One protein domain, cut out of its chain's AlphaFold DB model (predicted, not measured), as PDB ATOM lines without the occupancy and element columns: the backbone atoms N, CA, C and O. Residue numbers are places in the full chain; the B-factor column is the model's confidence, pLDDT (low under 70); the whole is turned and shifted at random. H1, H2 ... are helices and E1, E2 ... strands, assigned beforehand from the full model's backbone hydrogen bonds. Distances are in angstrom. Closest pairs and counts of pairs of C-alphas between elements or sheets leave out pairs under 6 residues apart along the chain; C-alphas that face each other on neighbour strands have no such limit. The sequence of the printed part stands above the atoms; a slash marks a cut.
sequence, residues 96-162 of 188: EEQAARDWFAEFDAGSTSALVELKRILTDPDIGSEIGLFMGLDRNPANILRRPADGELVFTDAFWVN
ATOM      1  N   GLU A  96     175.819 161.499 190.324       98.12
ATOM      2  CA  GLU A  96     176.037 160.324 189.493       98.12
ATOM      3  C   GLU A  96     175.026 160.291 188.343       98.12
ATOM      4  O   GLU A  96     173.824 160.487 188.544       98.12
ATOM      5  N   GLU A  97     175.510 159.982 187.142       98.00
ATOM      6  CA  GLU A  97     174.712 160.017 185.914       98.00
ATOM      7  C   GLU A  97     173.439 159.159 186.015       98.00
ATOM      8  O   GLU A  97     172.379 159.542 185.521       98.00
ATOM      9  N   GLN A  98     173.519 158.011 186.696       98.31
ATOM     10  CA  GLN A  98     172.363 157.136 186.887       98.31
ATOM     11  C   GLN A  98     171.261 157.806 187.717       98.31
ATOM     12  O   GLN A  98     170.094 157.705 187.351       98.31
ATOM     13  N   ALA A  99     171.611 158.549 188.771       98.44
ATOM     14  CA  ALA A  99     170.628 159.258 189.588       98.44
ATOM     15  C   ALA A  99     169.898 160.341 188.775       98.44
ATOM     16  O   ALA A  99     168.686 160.506 188.898       98.44
ATOM     17  N   ALA A 100     170.617 161.037 187.890       98.56
ATOM     18  CA  ALA A 100     170.025 162.001 186.967       98.56
ATOM     19  C   ALA A 100     169.078 161.338 185.950       98.56
ATOM     20  O   ALA A 100     167.998 161.859 185.664       98.56
ATOM     21  N   ARG A 101     169.451 160.167 185.414       98.56
ATOM     22  CA  ARG A 101     168.596 159.388 184.499       98.56
ATOM     23  C   ARG A 101     167.320 158.902 185.185       98.56
ATOM     24  O   ARG A 101     166.247 158.999 184.590       98.56
ATOM     25  N   ASP A 102     167.434 158.425 186.420       98.56
ATOM     26  CA  ASP A 102     166.289 157.983 187.218       98.56
ATOM     27  C   ASP A 102     165.346 159.161 187.504       98.56
ATOM     28  O   ASP A 102     164.138 159.054 187.294       98.56
ATOM     29  N   TRP A 103     165.901 160.328 187.847       98.56
ATOM     30  CA  TRP A 103     165.123 161.556 188.021       98.56
ATOM     31  C   TRP A 103     164.365 161.954 186.747       98.56
ATOM     32  O   TRP A 103     163.181 162.284 186.815       98.56
ATOM     33  N   PHE A 104     164.991 161.872 185.567       98.62
ATOM     34  CA  PHE A 104     164.290 162.141 184.305       98.62
ATOM     35  C   PHE A 104     163.143 161.161 184.046       98.62
ATOM     36  O   PHE A 104     162.097 161.575 183.543       98.62
ATOM     37  N   ALA A 105     163.303 159.885 184.405       98.44
ATOM     38  CA  ALA A 105     162.229 158.906 184.288       98.44
ATOM     39  C   ALA A 105     161.040 159.264 185.199       98.44
ATOM     40  O   ALA A 105     159.889 159.206 184.761       98.44
ATOM     41  N   GLU A 106     161.303 159.697 186.435       98.50
ATOM     42  CA  GLU A 106     160.269 160.176 187.363       98.50
ATOM     43  C   GLU A 106     159.600 161.470 186.882       98.50
ATOM     44  O   GLU A 106     158.375 161.610 186.965       98.50
ATOM     45  N   PHE A 107     160.387 162.403 186.346       98.50
ATOM     46  CA  PHE A 107     159.901 163.638 185.741       98.50
ATOM     47  C   PHE A 107     158.971 163.354 184.556       98.50
ATOM     48  O   PHE A 107     157.876 163.918 184.460       98.50
ATOM     49  N   ASP A 108     159.364 162.442 183.665       97.44
ATOM     50  CA  ASP A 108     158.559 162.080 182.505       97.44
ATOM     51  C   ASP A 108     157.266 161.359 182.914       97.44
ATOM     52  O   ASP A 108     156.210 161.656 182.341       97.44
ATOM     53  N   ALA A 109     157.329 160.501 183.939       98.00
ATOM     54  CA  ALA A 109     156.174 159.825 184.528       98.00
ATOM     55  C   ALA A 109     155.253 160.759 185.334       98.00
ATOM     56  O   ALA A 109     154.084 160.430 185.537       98.00
ATOM     57  N   GLY A 110     155.747 161.918 185.781       97.50
ATOM     58  CA  GLY A 110     155.005 162.811 186.671       97.50
ATOM     59  C   GLY A 110     154.782 162.194 188.053       97.50
ATOM     60  O   GLY A 110     153.688 162.304 188.604       97.50
ATOM     61  N   SER A 111     155.799 161.522 188.604       97.31
ATOM     62  CA  SER A 111     155.682 160.712 189.829       97.31
ATOM     63  C   SER A 111     155.274 161.499 191.081       97.31
ATOM     64  O   SER A 111     154.785 160.911 192.045       97.31
ATOM     65  N   THR A 112     155.445 162.823 191.085       98.00
ATOM     66  CA  THR A 112     155.026 163.710 192.180       98.00
ATOM     67  C   THR A 112     154.284 164.933 191.645       98.00
ATOM     68  O   THR A 112     154.452 165.328 190.489       98.00
ATOM     69  N   SER A 113     153.493 165.591 192.499       98.06
ATOM     70  CA  SER A 113     152.835 166.854 192.138       98.06
ATOM     71  C   SER A 113     153.839 167.951 191.769       98.06
ATOM     72  O   SER A 113     153.577 168.717 190.845       98.06
ATOM     73  N   ALA A 114     154.998 167.994 192.437       97.88
ATOM     74  CA  ALA A 114     156.067 168.945 192.143       97.88
ATOM     75  C   ALA A 114     156.670 168.725 190.745       97.88
ATOM     76  O   ALA A 114     156.921 169.699 190.038       97.88
ATOM     77  N   LEU A 115     156.844 167.468 190.317       98.50
ATOM     78  CA  LEU A 115     157.336 167.132 188.976       98.50
ATOM     79  C   LEU A 115     156.286 167.388 187.888       98.50
ATOM     80  O   LEU A 115     156.624 167.873 186.810       98.50
ATOM     81  N   VAL A 116     155.003 167.136 188.173       98.62
ATOM     82  CA  VAL A 116     153.901 167.506 187.267       98.62
ATOM     83  C   VAL A 116     153.847 169.021 187.069       98.62
ATOM     84  O   VAL A 116     153.723 169.499 185.939       98.62
ATOM     85  N   GLU A 117     153.973 169.789 188.153       98.50
ATOM     86  CA  GLU A 117     154.027 171.246 188.089       98.50
ATOM     87  C   GLU A 117     155.264 171.734 187.328       98.50
ATOM     88  O   GLU A 117     155.130 172.577 186.442       98.50
ATOM     89  N   LEU A 118     156.442 171.177 187.622       98.50
ATOM     90  CA  LEU A 118     157.683 171.503 186.923       98.50
ATOM     91  C   LEU A 118     157.538 171.278 185.418       98.50
ATOM     92  O   LEU A 118     157.884 172.150 184.627       98.50
ATOM     93  N   LYS A 119     156.981 170.131 185.017       98.06
ATOM     94  CA  LYS A 119     156.752 169.805 183.609       98.06
ATOM     95  C   LYS A 119     155.844 170.839 182.958       98.06
ATOM     96  O   LYS A 119     156.199 171.360 181.910       98.06
ATOM     97  N   ARG A 120     154.734 171.202 183.611       97.94
ATOM     98  CA  ARG A 120     153.827 172.257 183.132       97.94
ATOM     99  C   ARG A 120     154.548 173.596 182.953       97.94
ATOM    100  O   ARG A 120     154.310 174.255 181.951       97.94
ATOM    101  N   ILE A 121     155.398 173.988 183.906       97.62
ATOM    102  CA  ILE A 121     156.186 175.229 183.840       97.62
ATOM    103  C   ILE A 121     157.150 175.191 182.650       97.62
ATOM    104  O   ILE A 121     157.197 176.131 181.869       97.62
ATOM    105  N   LEU A 122     157.917 174.108 182.502       96.94
ATOM    106  CA  LEU A 122     158.974 174.007 181.492       96.94
ATOM    107  C   LEU A 122     158.444 173.767 180.071       96.94
ATOM    108  O   LEU A 122     159.164 174.004 179.105       96.94
ATOM    109  N   THR A 123     157.206 173.291 179.926       95.19
ATOM    110  CA  THR A 123     156.556 173.083 178.623       95.19
ATOM    111  C   THR A 123     155.493 174.132 178.310       95.19
ATOM    112  O   THR A 123     154.601 173.865 177.502       95.19
ATOM    113  N   ASP A 124     155.538 175.295 178.962       94.75
ATOM    114  CA  ASP A 124     154.652 176.408 178.623       94.75
ATOM    115  C   ASP A 124     154.877 176.825 177.150       94.75
ATOM    116  O   ASP A 124     156.023 177.049 176.744       94.75
ATOM    117  N   PRO A 125     153.824 176.894 176.311       89.75
ATOM    118  CA  PRO A 125     153.960 177.240 174.895       89.75
ATOM    119  C   PRO A 125     154.559 178.633 174.645       89.75
ATOM    120  O   PRO A 125     155.153 178.855 173.580       89.75
ATOM    121  N   ASP A 126     154.457 179.559 175.601       91.81
ATOM    122  CA  ASP A 126     155.016 180.904 175.460       91.81
ATOM    123  C   ASP A 126     156.555 180.884 175.474       91.81
ATOM    124  O   ASP A 126     157.185 181.676 174.772       91.81
ATOM    125  N   ILE A 127     157.171 179.909 176.158       89.56
ATOM    126  CA  ILE A 127     158.634 179.723 176.188       89.56
ATOM    127  C   ILE A 127     159.169 179.453 174.782       89.56
ATOM    128  O   ILE A 127     160.151 180.056 174.345       89.56
ATOM    129  N   GLY A 128     158.511 178.555 174.042       85.25
ATOM    130  CA  GLY A 128     158.916 178.230 172.676       85.25
ATOM    131  C   GLY A 128     158.828 179.440 171.745       85.25
ATOM    132  O   GLY A 128     159.708 179.642 170.906       85.25
ATOM    133  N   SER A 129     157.799 180.267 171.942       85.44
ATOM    134  CA  SER A 129     157.590 181.503 171.185       85.44
ATOM    135  C   SER A 129     158.636 182.574 171.514       85.44
ATOM    136  O   SER A 129     159.089 183.264 170.603       85.44
ATOM    137  N   GLU A 130     159.058 182.691 172.778       85.19
ATOM    138  CA  GLU A 130     160.114 183.621 173.205       85.19
ATOM    139  C   GLU A 130     161.487 183.226 172.641       85.19
ATOM    140  O   GLU A 130     162.209 184.072 172.111       85.19
ATOM    141  N   ILE A 131     161.845 181.941 172.720       85.31
ATOM    142  CA  ILE A 131     163.164 181.453 172.290       85.31
ATOM    143  C   ILE A 131     163.275 181.414 170.756       85.31
ATOM    144  O   ILE A 131     164.365 181.595 170.208       85.31
ATOM    145  N   GLY A 132     162.183 181.119 170.042       82.75
ATOM    146  CA  GLY A 132     162.120 181.044 168.573       82.75
ATOM    147  C   GLY A 132     162.883 179.871 167.928       82.75
ATOM    148  O   GLY A 132     162.606 179.503 166.789       82.75
ATOM    149  N   LEU A 133     163.817 179.255 168.657       84.25
ATOM    150  CA  LEU A 133     164.636 178.103 168.253       84.25
ATOM    151  C   LEU A 133     164.460 176.896 169.182       84.25
ATOM    152  O   LEU A 133     165.290 175.985 169.164       84.25
ATOM    153  N   PHE A 134     163.430 176.919 170.027       89.38
ATOM    154  CA  PHE A 134     163.181 175.894 171.032       89.38
ATOM    155  C   PHE A 134     162.924 174.531 170.387       89.38
ATOM    156  O   PHE A 134     162.062 174.393 169.519       89.38
ATOM    157  N   MET A 135     163.664 173.522 170.839       90.75
ATOM    158  CA  MET A 135     163.581 172.143 170.351       90.75
ATOM    159  C   MET A 135     163.038 171.172 171.411       90.75
ATOM    160  O   MET A 135     162.967 169.968 171.164       90.75
ATOM    161  N   GLY A 136     162.638 171.681 172.578       93.75
ATOM    162  CA  GLY A 136     162.144 170.892 173.701       93.75
ATOM    163  C   GLY A 136     163.074 170.935 174.911       93.75
ATOM    164  O   GLY A 136     163.995 171.748 174.991       93.75
ATOM    165  N   LEU A 137     162.801 170.050 175.869       96.69
ATOM    166  CA  LEU A 137     163.593 169.953 177.092       96.69
ATOM    167  C   LEU A 137     164.914 169.221 176.850       96.69
ATOM    168  O   LEU A 137     164.914 168.150 176.233       96.69
ATOM    169  N   ASP A 138     166.005 169.769 177.380       95.69
ATOM    170  CA  ASP A 138     167.329 169.154 177.321       95.69
ATOM    171  C   ASP A 138     167.471 168.057 178.383       95.69
ATOM    172  O   ASP A 138     167.733 168.322 179.555       95.69
ATOM    173  N   ARG A 139     167.302 166.798 177.968       95.75
ATOM    174  CA  ARG A 139     167.404 165.621 178.849       95.75
ATOM    175  C   ARG A 139     168.843 165.140 179.068       95.75
ATOM    176  O   ARG A 139     169.064 163.951 179.299       95.75
ATOM    177  N   ASN A 140     169.834 166.020 178.956       95.69
ATOM    178  CA  ASN A 140     171.208 165.690 179.301       95.69
ATOM    179  C   ASN A 140     171.326 165.411 180.817       95.69
ATOM    180  O   ASN A 140     171.022 166.297 181.612       95.69
ATOM    181  N   PRO A 141     171.785 164.225 181.261       97.38
ATOM    182  CA  PRO A 141     171.969 163.928 182.685       97.38
ATOM    183  C   PRO A 141     172.854 164.934 183.433       97.38
ATOM    184  O   PRO A 141     172.617 165.180 184.611       97.38
ATOM    185  N   ALA A 142     173.821 165.565 182.755       95.88
ATOM    186  CA  ALA A 142     174.684 166.592 183.346       95.88
ATOM    187  C   ALA A 142     173.922 167.862 183.781       95.88
ATOM    188  O   ALA A 142     174.434 168.652 184.570       95.88
ATOM    189  N   ASN A 143     172.695 168.044 183.287       97.12
ATOM    190  CA  ASN A 143     171.831 169.161 183.646       97.12
ATOM    191  C   ASN A 143     171.079 168.929 184.964       97.12
ATOM    192  O   ASN A 143     170.455 169.860 185.474       97.12
ATOM    193  N   ILE A 144     171.131 167.726 185.539       98.56
ATOM    194  CA  ILE A 144     170.592 167.462 186.873       98.56
ATOM    195  C   ILE A 144     171.715 167.617 187.884       98.56
ATOM    196  O   ILE A 144     172.716 166.910 187.826       98.56
ATOM    197  N   LEU A 145     171.532 168.530 188.831       98.25
ATOM    198  CA  LEU A 145     172.472 168.774 189.917       98.25
ATOM    199  C   LEU A 145     171.771 168.607 191.264       98.25
ATOM    200  O   LEU A 145     170.548 168.656 191.353       98.25
ATOM    201  N   ARG A 146     172.540 168.425 192.333       98.56
ATOM    202  CA  ARG A 146     172.032 168.284 193.699       98.56
ATOM    203  C   ARG A 146     172.224 169.566 194.485       98.56
ATOM    204  O   ARG A 146     173.305 170.156 194.478       98.56
ATOM    205  N   ARG A 147     171.199 169.956 195.233       97.50
ATOM    206  CA  ARG A 147     171.295 171.008 196.240       97.50
ATOM    207  C   ARG A 147     171.963 170.456 197.507       97.50
ATOM    208  O   ARG A 147     171.434 169.526 198.109       97.50
ATOM    209  N   PRO A 148     173.096 171.017 197.972       95.62
ATOM    210  CA  PRO A 148     173.804 170.465 199.132       95.62
ATOM    211  C   PRO A 148     173.027 170.555 200.452       95.62
ATOM    212  O   PRO A 148     173.263 169.765 201.361       95.62
ATOM    213  N   ALA A 149     172.127 171.533 200.577       93.31
ATOM    214  CA  ALA A 149     171.430 171.827 201.827       93.31
ATOM    215  C   ALA A 149     170.394 170.758 202.216       93.31
ATOM    216  O   ALA A 149     170.213 170.495 203.403       93.31
ATOM    217  N   ASP A 150     169.716 170.165 201.233       95.56
ATOM    218  CA  ASP A 150     168.604 169.227 201.432       95.56
ATOM    219  C   ASP A 150     168.708 167.955 200.574       95.56
ATOM    220  O   ASP A 150     167.967 167.004 200.804       95.56
ATOM    221  N   GLY A 151     169.658 167.899 199.637       97.06
ATOM    222  CA  GLY A 151     169.852 166.766 198.740       97.06
ATOM    223  C   GLY A 151     168.900 166.745 197.542       97.06
ATOM    224  O   GLY A 151     168.945 165.781 196.781       97.06
ATOM    225  N   GLU A 152     168.076 167.778 197.355       97.81
ATOM    226  CA  GLU A 152     167.087 167.833 196.278       97.81
ATOM    227  C   GLU A 152     167.759 167.871 194.899       97.81
ATOM    228  O   GLU A 152     168.765 168.565 194.704       97.81
ATOM    229  N   LEU A 153     167.197 167.140 193.931       98.62
ATOM    230  CA  LEU A 153     167.664 167.170 192.546       98.62
ATOM    231  C   LEU A 153     166.999 168.315 191.785       98.62
ATOM    232  O   LEU A 153     165.777 168.480 191.797       98.62
ATOM    233  N   VAL A 154     167.827 169.103 191.113       98.69
ATOM    234  CA  VAL A 154     167.479 170.353 190.451       98.69
ATOM    235  C   VAL A 154     167.813 170.240 188.972       98.69
ATOM    236  O   VAL A 154     168.945 169.924 188.607       98.69
ATOM    237  N   PHE A 155     166.837 170.544 188.122       98.50
ATOM    238  CA  PHE A 155     167.011 170.570 186.681       98.50
ATOM    239  C   PHE A 155     167.503 171.951 186.252       98.50
ATOM    240  O   PHE A 155     166.774 172.938 186.316       98.50
ATOM    241  N   THR A 156     168.764 172.019 185.851       96.81
ATOM    242  CA  THR A 156     169.415 173.201 185.279       96.81
ATOM    243  C   THR A 156     169.370 173.156 183.757       96.81
ATOM    244  O   THR A 156     169.123 172.107 183.186       96.81
ATOM    245  N   ASP A 157     169.583 174.291 183.091       94.88
ATOM    246  CA  ASP A 157     169.760 174.355 181.630       94.88
ATOM    247  C   ASP A 157     168.697 173.582 180.822       94.88
ATOM    248  O   ASP A 157     168.984 172.849 179.881       94.88
ATOM    249  N   ALA A 158     167.432 173.697 181.239       96.88
ATOM    250  CA  ALA A 158     166.398 172.746 180.838       96.88
ATOM    251  C   ALA A 158     165.950 172.863 179.373       96.88
ATOM    252  O   ALA A 158     165.142 172.051 178.927       96.88
ATOM    253  N   PHE A 159     166.407 173.870 178.629       95.75
ATOM    254  CA  PHE A 159     165.917 174.168 177.286       95.75
ATOM    255  C   PHE A 159     166.970 173.870 176.233       95.75
ATOM    256  O   PHE A 159     168.055 174.441 176.232       95.75
ATOM    257  N   TRP A 160     166.600 173.029 175.273       91.12
ATOM    258  CA  TRP A 160     167.426 172.746 174.116       91.12
ATOM    259  C   TRP A 160     167.026 173.635 172.937       91.12
ATOM    260  O   TRP A 160     165.839 173.832 172.654       91.12
ATOM    261  N   VAL A 161     168.020 174.150 172.215       88.81
ATOM    262  CA  VAL A 161     167.825 174.959 171.004       88.81
ATOM    263  C   VAL A 161     168.530 174.356 169.800       88.81
ATOM    264  O   VAL A 161     169.512 173.624 169.921       88.81
ATOM    265  N   ASN A 162     168.048 174.698 168.606       84.88
ATOM    266  CA  ASN A 162     168.673 174.293 167.350       84.88
ATOM    267  C   ASN A 162     170.042 174.985 167.158       84.88
ATOM    268  O   ASN A 162     170.134 176.057 166.559       84.88
TER     269      ASN A 162
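Overview. This is residues 96 to 162 of the 188 residues of an uncharacterized protein of Acidimicrobiia bacterium (UniProt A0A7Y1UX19). Two small two-stranded antiparallel ladders, the hairpin E2 and E3 and the pair E1 and E4, follow each other along the longest axis; H1 packs by the hairpin at one end, H3 sits by E1 and E4 at the other, and H2 runs between these helices. The hairpin's loop, residues 147 to 152, sticks out. The printed part has 67 residues, with three named helices and four named strands in the order H1 H2 H3 E1 E2 E3 E4, and its class is mixed, helices and strands. It is compact, with a radius of gyration of the C-alphas of 12.4 A and spans of 34 by 24 by 21 A.

Arrangement. H1, residues 97 to 109, touches H2, residues 113 to 122, with residues 106 to 107 alone; they stand about perpendicular, at 90 degrees, and the closest C-alphas, Phe 107 and Leu 115, are 5.4 A apart. H2 and H3, residues 125 to 131, meet only through their link. The closest C-alphas of H3 and E1, residues 134 to 137, are Gly 128 and Phe 134, 5.1 A apart. E1 is antiparallel to E4, residues 159 to 161, at 145 degrees, with N 135 and O 160 within hydrogen-bond range at 2.8 A. E2, residues 144 to 146, and E3, residues 153 to 155, form a hairpin at 143 degrees, with N 154 and O 145 at 2.8 A. The closest C-alphas of H1 and E2, Ala 100 and Ile 144, are 5.5 A apart. In H1, H2 and H3 every O i to N i+4 pair is within hydrogen-bond range.

Along the chain. H1 begins at C-alpha 97 (174.712, 160.017, 185.914) and is 18.6 A long; H2 is 14.2 A, H3 10.5 A and E1 8.5 A. E4 ends at C-alpha 161 (167.825, 174.959, 171.004).

Size, cuts and confidence. The C-alphas farthest apart, Gly 132 and Ala 149, are 35.7 A apart. The printed part has no cut and no long link, and no printed residue is under 70 in pLDDT.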